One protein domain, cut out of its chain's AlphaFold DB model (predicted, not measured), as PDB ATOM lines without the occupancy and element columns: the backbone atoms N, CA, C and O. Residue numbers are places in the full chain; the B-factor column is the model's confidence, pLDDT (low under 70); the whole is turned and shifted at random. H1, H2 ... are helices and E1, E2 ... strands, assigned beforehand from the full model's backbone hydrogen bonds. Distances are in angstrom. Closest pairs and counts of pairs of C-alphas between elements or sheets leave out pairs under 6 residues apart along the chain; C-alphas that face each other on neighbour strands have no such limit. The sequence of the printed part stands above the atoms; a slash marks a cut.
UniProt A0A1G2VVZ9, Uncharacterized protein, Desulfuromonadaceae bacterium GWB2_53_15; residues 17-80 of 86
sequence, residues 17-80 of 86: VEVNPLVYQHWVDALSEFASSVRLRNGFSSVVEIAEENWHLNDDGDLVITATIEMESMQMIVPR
ATOM      1  N   VAL A  17       6.964  36.490  89.636       88.75
ATOM      2  CA  VAL A  17       7.804  35.731  88.712       88.75
ATOM      3  C   VAL A  17       9.229  36.256  88.712       88.75
ATOM      4  O   VAL A  17       9.469  37.454  88.812       88.75
ATOM      5  N   GLU A  18      10.180  35.347  88.541       91.38
ATOM      6  CA  GLU A  18      11.577  35.662  88.285       91.38
ATOM      7  C   GLU A  18      11.909  35.326  86.831       91.38
ATOM      8  O   GLU A  18      11.655  34.219  86.356       91.38
ATOM      9  N   VAL A  19      12.471  36.285  86.097       91.50
ATOM     10  CA  VAL A  19      12.978  36.073  84.736       91.50
ATOM     11  C   VAL A  19      14.450  35.715  84.812       91.50
ATOM     12  O   VAL A  19      15.184  36.251  85.638       91.50
ATOM     13  N   ASN A  20      14.907  34.851  83.904       94.56
ATOM     14  CA  ASN A  20      16.319  34.530  83.772       94.56
ATOM     15  C   ASN A  20      17.168  35.825  83.748       94.56
ATOM     16  O   ASN A  20      16.960  36.662  82.861       94.56
ATOM     17  N   PRO A  21      18.151  35.988  84.654       91.38
ATOM     18  CA  PRO A  21      18.861  37.257  84.812       91.38
ATOM     19  C   PRO A  21      19.558  37.757  83.543       91.38
ATOM     20  O   PRO A  21      19.640  38.962  83.319       91.38
ATOM     21  N   LEU A  22      20.040  36.849  82.685       94.25
ATOM     22  CA  LEU A  22      20.679  37.224  81.422       94.25
ATOM     23  C   LEU A  22      19.656  37.776  80.418       94.25
ATOM     24  O   LEU A  22      19.937  38.756  79.733       94.25
ATOM     25  N   VAL A  23      18.467  37.168  80.350       91.00
ATOM     26  CA  VAL A  23      17.359  37.651  79.507       91.00
ATOM     27  C   VAL A  23      16.910  39.028  79.983       91.00
ATOM     28  O   VAL A  23      16.787  39.946  79.175       91.00
ATOM     29  N   TYR A  24      16.739  39.190  81.297       87.25
ATOM     30  CA  TYR A  24      16.346  40.465  81.884       87.25
ATOM     31  C   TYR A  24      17.401  41.561  81.669       87.25
ATOM     32  O   TYR A  24      17.060  42.686  81.314       87.25
ATOM     33  N   GLN A  25      18.694  41.243  81.787       87.31
ATOM     34  CA  GLN A  25      19.755  42.210  81.496       87.31
ATOM     35  C   GLN A  25      19.711  42.682  80.036       87.31
ATOM     36  O   GLN A  25      19.762  43.882  79.774       87.31
ATOM     37  N   HIS A  26      19.565  41.759  79.081       90.00
ATOM     38  CA  HIS A  26      19.450  42.123  77.667       90.00
ATOM     39  C   HIS A  26      18.205  42.966  77.370       90.00
ATOM     40  O   HIS A  26      18.260  43.858  76.524       90.00
ATOM     41  N   TRP A  27      17.103  42.715  78.077       89.00
ATOM     42  CA  TRP A  27      15.905  43.546  78.001       89.00
ATOM     43  C   TRP A  27      16.175  44.987  78.438       89.00
ATOM     44  O   TRP A  27      15.867  45.923  77.700       89.00
ATOM     45  N   VAL A  28      16.824  45.172  79.590       85.12
ATOM     46  CA  VAL A  28      17.193  46.499  80.110       85.12
ATOM     47  C   VAL A  28      18.148  47.235  79.162       85.12
ATOM     48  O   VAL A  28      17.987  48.439  78.929       85.12
ATOM     49  N   ASP A  29      19.114  46.529  78.572       86.06
ATOM     50  CA  ASP A  29      20.043  47.108  77.596       86.06
ATOM     51  C   ASP A  29      19.296  47.582  76.334       86.06
ATOM     52  O   ASP A  29      19.505  48.707  75.871       86.06
ATOM     53  N   ALA A  30      18.368  46.767  75.818       86.56
ATOM     54  CA  ALA A  30      17.551  47.107  74.652       86.56
ATOM     55  C   ALA A  30      16.625  48.305  74.920       86.56
ATOM     56  O   ALA A  30      16.523  49.208  74.085       86.56
ATOM     57  N   LEU A  31      15.999  48.361  76.101       83.50
ATOM     58  CA  LEU A  31      15.218  49.521  76.530       83.50
ATOM     59  C   LEU A  31      16.080  50.783  76.595       83.50
ATOM     60  O   LEU A  31      15.644  51.839  76.147       83.50
ATOM     61  N   SER A  32      17.313  50.680  77.094       82.12
ATOM     62  CA  SER A  32      18.249  51.807  77.190       82.12
ATOM     63  C   SER A  32      18.689  52.334  75.816       82.12
ATOM     64  O   SER A  32      18.809  53.550  75.611       82.12
ATOM     65  N   GLU A  33      18.906  51.439  74.853       85.12
ATOM     66  CA  GLU A  33      19.209  51.805  73.467       85.12
ATOM     67  C   GLU A  33      17.999  52.468  72.794       85.12
ATOM     68  O   GLU A  33      18.119  53.552  72.214       85.12
ATOM     69  N   PHE A  34      16.814  51.871  72.946       83.75
ATOM     70  CA  PHE A  34      15.566  52.414  72.417       83.75
ATOM     71  C   PHE A  34      15.274  53.808  72.979       83.75
ATOM     72  O   PHE A  34      15.082  54.760  72.225       83.75
ATOM     73  N   ALA A  35      15.354  53.953  74.300       79.75
ATOM     74  CA  ALA A  35      15.258  55.209  75.029       79.75
ATOM     75  C   ALA A  35      16.178  56.300  74.459       79.75
ATOM     76  O   ALA A  35      15.763  57.441  74.238       79.75
ATOM     77  N   SER A  36      17.434  55.946  74.187       81.56
ATOM     78  CA  SER A  36      18.419  56.861  73.607       81.56
ATOM     79  C   SER A  36      18.042  57.276  72.182       81.56
ATOM     80  O   SER A  36      18.134  58.455  71.840       81.56
ATOM     81  N   SER A  37      17.550  56.339  71.368       83.31
ATOM     82  CA  SER A  37      17.049  56.623  70.019       83.31
ATOM     83  C   SER A  37      15.826  57.551  70.036       83.31
ATOM     84  O   SER A  37      15.784  58.540  69.299       83.31
ATOM     85  N   VAL A  38      14.852  57.291  70.915       76.88
ATOM     86  CA  VAL A  38      13.643  58.119  71.069       76.88
ATOM     87  C   VAL A  38      14.006  59.550  71.474       76.88
ATOM     88  O   VAL A  38      13.514  60.505  70.870       76.88
ATOM     89  N   ARG A  39      14.933  59.719  72.426       73.88
ATOM     90  CA  ARG A  39      15.454  61.039  72.824       73.88
ATOM     91  C   ARG A  39      16.092  61.793  71.667       73.88
ATOM     92  O   ARG A  39      15.788  62.968  71.473       73.88
ATOM     93  N   LEU A  40      16.959  61.132  70.896       78.38
ATOM     94  CA  LEU A  40      17.615  61.749  69.740       78.38
ATOM     95  C   LEU A  40      16.595  62.221  68.701       78.38
ATOM     96  O   LEU A  40      16.744  63.311  68.151       78.38
ATOM     97  N   ARG A  41      15.547  61.427  68.456       78.44
ATOM     98  CA  ARG A  41      14.472  61.778  67.520       78.44
ATOM     99  C   ARG A  41      13.624  62.946  68.020       78.44
ATOM    100  O   ARG A  41      13.265  63.814  67.228       78.44
ATOM    101  N   ASN A  42      13.300  62.961  69.310       72.88
ATOM    102  CA  ASN A  42      12.334  63.902  69.870       72.88
ATOM    103  C   ASN A  42      12.984  65.178  70.449       72.88
ATOM    104  O   ASN A  42      12.277  66.128  70.768       72.88
ATOM    105  N   GLY A  43      14.316  65.230  70.566       64.62
ATOM    106  CA  GLY A  43      15.057  66.415  71.015       64.62
ATOM    107  C   GLY A  43      14.895  66.757  72.503       64.62
ATOM    108  O   GLY A  43      15.178  67.888  72.896       64.62
ATOM    109  N   PHE A  44      14.438  65.812  73.332       62.41
ATOM    110  CA  PHE A  44      14.226  66.014  74.770       62.41
ATOM    111  C   PHE A  44      15.469  65.676  75.609       62.41
ATOM    112  O   PHE A  44      16.253  64.792  75.263       62.41
ATOM    113  N   SER A  45      15.634  66.377  76.740       50.34
ATOM    114  CA  SER A  45      16.759  66.224  77.681       50.34
ATOM    115  C   SER A  45      16.436  65.389  78.931       50.34
ATOM    116  O   SER A  45      17.247  65.360  79.857       50.34
ATOM    117  N   SER A  46      15.248  64.789  79.028       51.81
ATOM    118  CA  SER A  46      14.773  64.130  80.250       51.81
ATOM    119  C   SER A  46      15.212  62.668  80.375       51.81
ATOM    120  O   SER A  46      15.468  61.948  79.403       51.81
ATOM    121  N   VAL A  47      15.334  62.246  81.636       51.34
ATOM    122  CA  VAL A  47      15.510  60.858  82.076       51.34
ATOM    123  C   VAL A  47      14.386  60.013  81.465       51.34
ATOM    124  O   VAL A  47      13.234  60.418  81.514       51.34
ATOM    125  N   VAL A  48      14.726  58.892  80.822       52.41
ATOM    126  CA  VAL A  48      13.737  57.939  80.330       52.41
ATOM    127  C   VAL A  48      13.260  57.208  81.559       52.41
ATOM    128  O   VAL A  48      13.993  56.413  82.142       52.41
ATOM    129  N   GLU A  49      12.070  57.574  81.991       52.38
ATOM    130  CA  GLU A  49      11.359  56.866  83.033       52.38
ATOM    131  C   GLU A  49      10.588  55.741  82.345       52.38
ATOM    132  O   GLU A  49       9.827  55.981  81.404       52.38
ATOM    133  N   ILE A  50      10.833  54.503  82.772       56.66
ATOM    134  CA  ILE A  50       9.944  53.390  82.449       56.66
ATOM    135  C   ILE A  50       8.644  53.714  83.182       56.66
ATOM    136  O   ILE A  50       8.589  53.644  84.408       56.66
ATOM    137  N   ALA A  51       7.649  54.194  82.436       50.34
ATOM    138  CA  ALA A  51       6.458  54.790  83.028       50.34
ATOM    139  C   ALA A  51       5.582  53.731  83.711       50.34
ATOM    140  O   ALA A  51       5.014  53.983  84.769       50.34
ATOM    141  N   GLU A  52       5.502  52.550  83.099       59.03
ATOM    142  CA  GLU A  52       4.719  51.408  83.558       59.03
ATOM    143  C   GLU A  52       5.394  50.130  83.052       59.03
ATOM    144  O   GLU A  52       5.729  50.043  81.863       59.03
ATOM    145  N   GLU A  53       5.583  49.156  83.943       66.94
ATOM    146  CA  GLU A  53       5.838  47.772  83.560       66.94
ATOM    147  C   GLU A  53       4.579  46.948  83.821       66.94
ATOM    148  O   GLU A  53       4.004  47.017  84.903       66.94
ATOM    149  N   ASN A  54       4.131  46.187  82.825       81.75
ATOM    150  CA  ASN A  54       3.013  45.260  82.975       81.75
ATOM    151  C   ASN A  54       3.484  43.857  82.614       81.75
ATOM    152  O   ASN A  54       3.903  43.623  81.474       81.75
ATOM    153  N   TRP A  55       3.404  42.956  83.589       88.62
ATOM    154  CA  TRP A  55       3.824  41.572  83.464       88.62
ATOM    155  C   TRP A  55       2.591  40.671  83.487       88.62
ATOM    156  O   TRP A  55       1.872  40.636  84.479       88.62
ATOM    157  N   HIS A  56       2.336  39.919  82.417       90.44
ATOM    158  CA  HIS A  56       1.202  38.989  82.351       90.44
ATOM    159  C   HIS A  56       1.518  37.761  81.500       90.44
ATOM    160  O   HIS A  56       2.485  37.752  80.747       90.44
ATOM    161  N   LEU A  57       0.695  36.715  81.594       90.75
ATOM    162  CA  LEU A  57       0.811  35.545  80.719       90.75
ATOM    163  C   LEU A  57      -0.074  35.695  79.480       90.75
ATOM    164  O   LEU A  57      -1.229  36.112  79.588       90.75
ATOM    165  N   ASN A  58       0.454  35.318  78.317       90.56
ATOM    166  CA  ASN A  58      -0.350  35.145  77.106       90.56
ATOM    167  C   ASN A  58      -1.060  33.770  77.091       90.56
ATOM    168  O   ASN A  58      -0.882  32.948  77.992       90.56
ATOM    169  N   ASP A  59      -1.858  33.512  76.050       89.56
ATOM    170  CA  ASP A  59      -2.622  32.261  75.908       89.56
ATOM    171  C   ASP A  59      -1.726  31.010  75.758       89.56
ATOM    172  O   ASP A  59      -2.160  29.900  76.073       89.56
ATOM    173  N   ASP A  60      -0.470  31.186  75.337       91.38
ATOM    174  CA  ASP A  60       0.532  30.118  75.206       91.38
ATOM    175  C   ASP A  60       1.271  29.835  76.531       91.38
ATOM    176  O   ASP A  60       2.004  28.849  76.661       91.38
ATOM    177  N   GLY A  61       1.040  30.664  77.556       90.00
ATOM    178  CA  GLY A  61       1.694  30.568  78.855       90.00
ATOM    179  C   GLY A  61       3.119  31.119  78.874       90.00
ATOM    180  O   GLY A  61       3.882  30.750  79.770       90.00
ATOM    181  N   ASP A  62       3.469  31.973  77.915       93.88
ATOM    182  CA  ASP A  62       4.683  32.783  77.931       93.88
ATOM    183  C   ASP A  62       4.449  34.069  78.725       93.88
ATOM    184  O   ASP A  62       3.339  34.608  78.757       93.88
ATOM    185  N   LEU A  63       5.509  34.573  79.355       91.88
ATOM    186  CA  LEU A  63       5.464  35.821  80.103       91.88
ATOM    187  C   LEU A  63       5.663  36.997  79.148       91.88
ATOM    188  O   LEU A  63       6.639  37.056  78.406       91.88
ATOM    189  N   VAL A  64       4.740  37.945  79.178       91.94
ATOM    190  CA  VAL A  64       4.784  39.187  78.415       91.94
ATOM    191  C   VAL A  64       5.114  40.318  79.373       91.94
ATOM    192  O   VAL A  64       4.384  40.545  80.334       91.94
ATOM    193  N   ILE A  65       6.191  41.039  79.079       89.19
ATOM    194  CA  ILE A  65       6.619  42.227  79.816       89.19
ATOM    195  C   ILE A  65       6.483  43.414  78.879       89.19
ATOM    196  O   ILE A  65       7.120  43.463  77.826       89.19
ATOM    197  N   THR A  66       5.625  44.361  79.240       87.94
ATOM    198  CA  THR A  66       5.443  45.605  78.489       87.94
ATOM    199  C   THR A  66       6.086  46.746  79.252       87.94
ATOM    200  O   THR A  66       5.754  46.929  80.414       87.94
ATOM    201  N   ALA A  67       6.942  47.526  78.594       83.81
ATOM    202  CA  ALA A  67       7.485  48.773  79.120       83.81
ATOM    203  C   ALA A  67       7.094  49.934  78.204       83.81
ATOM    204  O   ALA A  67       7.151  49.810  76.980       83.81
ATOM    205  N   THR A  68       6.720  51.074  78.785       80.12
ATOM    206  CA  THR A  68       6.409  52.293  78.021       80.12
ATOM    207  C   THR A  68       7.457  53.374  78.264       80.12
ATOM    208  O   THR A  68       7.741  53.727  79.407       80.12
ATOM    209  N   ILE A  69       8.007  53.915  77.174       76.50
ATOM    210  CA  ILE A  69       9.013  54.979  77.142       76.50
ATOM    211  C   ILE A  69       8.481  56.119  76.269       76.50
ATOM    212  O   ILE A  69       8.277  55.928  75.075       76.50
ATOM    213  N   GLU A  70       8.284  57.314  76.842       73.31
ATOM    214  CA  GLU A  70       7.926  58.540  76.092       73.31
ATOM    215  C   GLU A  70       6.750  58.332  75.104       73.31
ATOM    216  O   GLU A  70       6.777  58.796  73.964       73.31
ATOM    217  N   MET A  71       5.708  57.618  75.556       72.62
ATOM    218  CA  MET A  71       4.500  57.232  74.797       72.62
ATOM    219  C   MET A  71       4.672  56.111  73.755       72.62
ATOM    220  O   MET A  71       3.706  55.771  73.071       72.62
ATOM    221  N   GLU A  72       5.855  55.506  73.645       78.50
ATOM    222  CA  GLU A  72       6.086  54.305  72.839       78.50
ATOM    223  C   GLU A  72       6.215  53.078  73.744       78.50
ATOM    224  O   GLU A  72       7.013  53.056  74.680       78.50
ATOM    225  N   SER A  73       5.421  52.044  73.471       80.69
ATOM    226  CA  SER A  73       5.459  50.792  74.226       80.69
ATOM    227  C   SER A  73       6.315  49.754  73.510       80.69
ATOM    228  O   SER A  73       6.165  49.528  72.308       80.69
ATOM    229  N   MET A  74       7.186  49.091  74.263       84.81
ATOM    230  CA  MET A  74       7.961  47.940  73.824       84.81
ATOM    231  C   MET A  74       7.533  46.711  74.622       84.81
ATOM    232  O   MET A  74       7.247  46.799  75.815       84.81
ATOM    233  N   GLN A  75       7.483  45.562  73.953       90.88
ATOM    234  CA  GLN A  75       7.098  44.295  74.562       90.88
ATOM    235  C   GLN A  75       8.217  43.275  74.409       90.88
ATOM    236  O   GLN A  75       8.751  43.097  73.313       90.88
ATOM    237  N   MET A  76       8.516  42.575  75.498       91.56
ATOM    238  CA  MET A  76       9.292  41.345  75.487       91.56
ATOM    239  C   MET A  76       8.367  40.161  75.756       91.56
ATOM    240  O   MET A  76       7.585  40.175  76.703       91.56
ATOM    241  N   ILE A  77       8.491  39.120  74.934       93.69
ATOM    242  CA  ILE A  77       7.881  37.811  75.180       93.69
ATOM    243  C   ILE A  77       8.992  36.895  75.687       93.69
ATOM    244  O   ILE A  77       9.996  36.702  75.000       93.69
ATOM    245  N   VAL A  78       8.815  36.349  76.884       93.75
ATOM    246  CA  VAL A  78       9.744  35.439  77.550       93.75
ATOM    247  C   VAL A  78       9.146  34.028  77.512       93.75
ATOM    248  O   VAL A  78       8.200  33.741  78.255       93.75
ATOM    249  N   PRO A  79       9.687  33.135  76.660       94.81
ATOM    250  CA  PRO A  79       9.212  31.766  76.545       94.81
ATOM    251  C   PRO A  79       9.199  31.017  77.873       94.81
ATOM    252  O   PRO A  79      10.099  31.172  78.709       94.81
ATOM    253  N   ARG A  80       8.219  30.127  78.033       88.50
ATOM    254  CA  ARG A  80       8.154  29.207  79.173       88.50
ATOM    255  C   ARG A  80       9.461  28.406  79.309       88.50
ATOM    256  O   ARG A  80       9.843  27.660  78.410       88.50
TER     257      ARG A  80
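What this domain is: This is residues 17 to 80 of the 86 residues of an uncharacterized protein of Desulfuromonadaceae bacterium GWB2_53_15 (UniProt A0A1G2VVZ9). One long helix, H1, lies lengthwise over one face of a small three-stranded antiparallel sheet, above E3 and E4, and the sheet's other face has no named helix on it. The short strand E1 leads into the helix at one end, and at the other end residues 43 to 52 fold back to the sheet's first strand, E2. The printed part has 64 residues, with one named helix and four named strands in the order E1, H1, E2, E3, E4; the sheet runs E2, E3, E4, and the class is mixed, helices and strands. The whole is elongated, with spans of 39 by 22 by 15 A, and only just compact, close to loose, with a radius of gyration of the C-alphas of 12.9 A.

How they stand to each other: E1, residues 17 to 19, pairs with no named strand. H1, residues 21 to 42, meets E1 only through their link, which is tight. E2, residues 53 to 57, and E3, residues 63 to 69, form a hairpin; they are antiparallel at 159 degrees, with N 54 and O 66 at 3.0 A and N 64 and O 56 at 2.8 A, within hydrogen-bond range. E3 and E4, residues 72 to 78, form a second hairpin, antiparallel at 160 degrees, with N 69 and O 72 at 2.8 A and N 78 and O 63 at 2.7 A. E2, E3 and E4 make a meander, each strand the antiparallel neighbour of the one before; E2 and E4 are edge strands and E3 is the inner one. H1 is on this sheet at a height over the sheet of 9.6 A, making two layers, a helix on one face of a sheet. It lies over E3 and E4 and runs along the strands, at 16 degrees to E4 on the local plane. The closest C-alphas of H1 and E4 are those of Trp 27 and Met 76, 7.4 A apart; those of H1 and E3 are Ala 35 and Ile 69, 6.6 A apart. The closest C-alphas of E1 and E4, Val 19 and Val 78, are 7.9 A apart, while E1 is apart from E2 and E3. In H1 every O i to N i+4 pair is within hydrogen-bond range.

Where its parts are: E1 begins at C-alpha 17, (7.804, 35.731, 88.712), and has 3 residues. H1 measures 31.2 A from C-alpha 21 to C-alpha 42, which is at (12.334, 63.902, 69.870). E2 measures 13.5 A, E3 19.7 A and E4 19.8 A; E4 ends at C-alpha 78, (9.744, 35.439, 77.550).

The domain as a whole: The two C-alphas farthest apart, those of Ser 45 and Asp 60, are 39.7 A apart. The printed part has no cut and no long link. The mean pLDDT of the printed part is 81.0, and residues 43 to 53, of which 53 belongs to E2, are under 70.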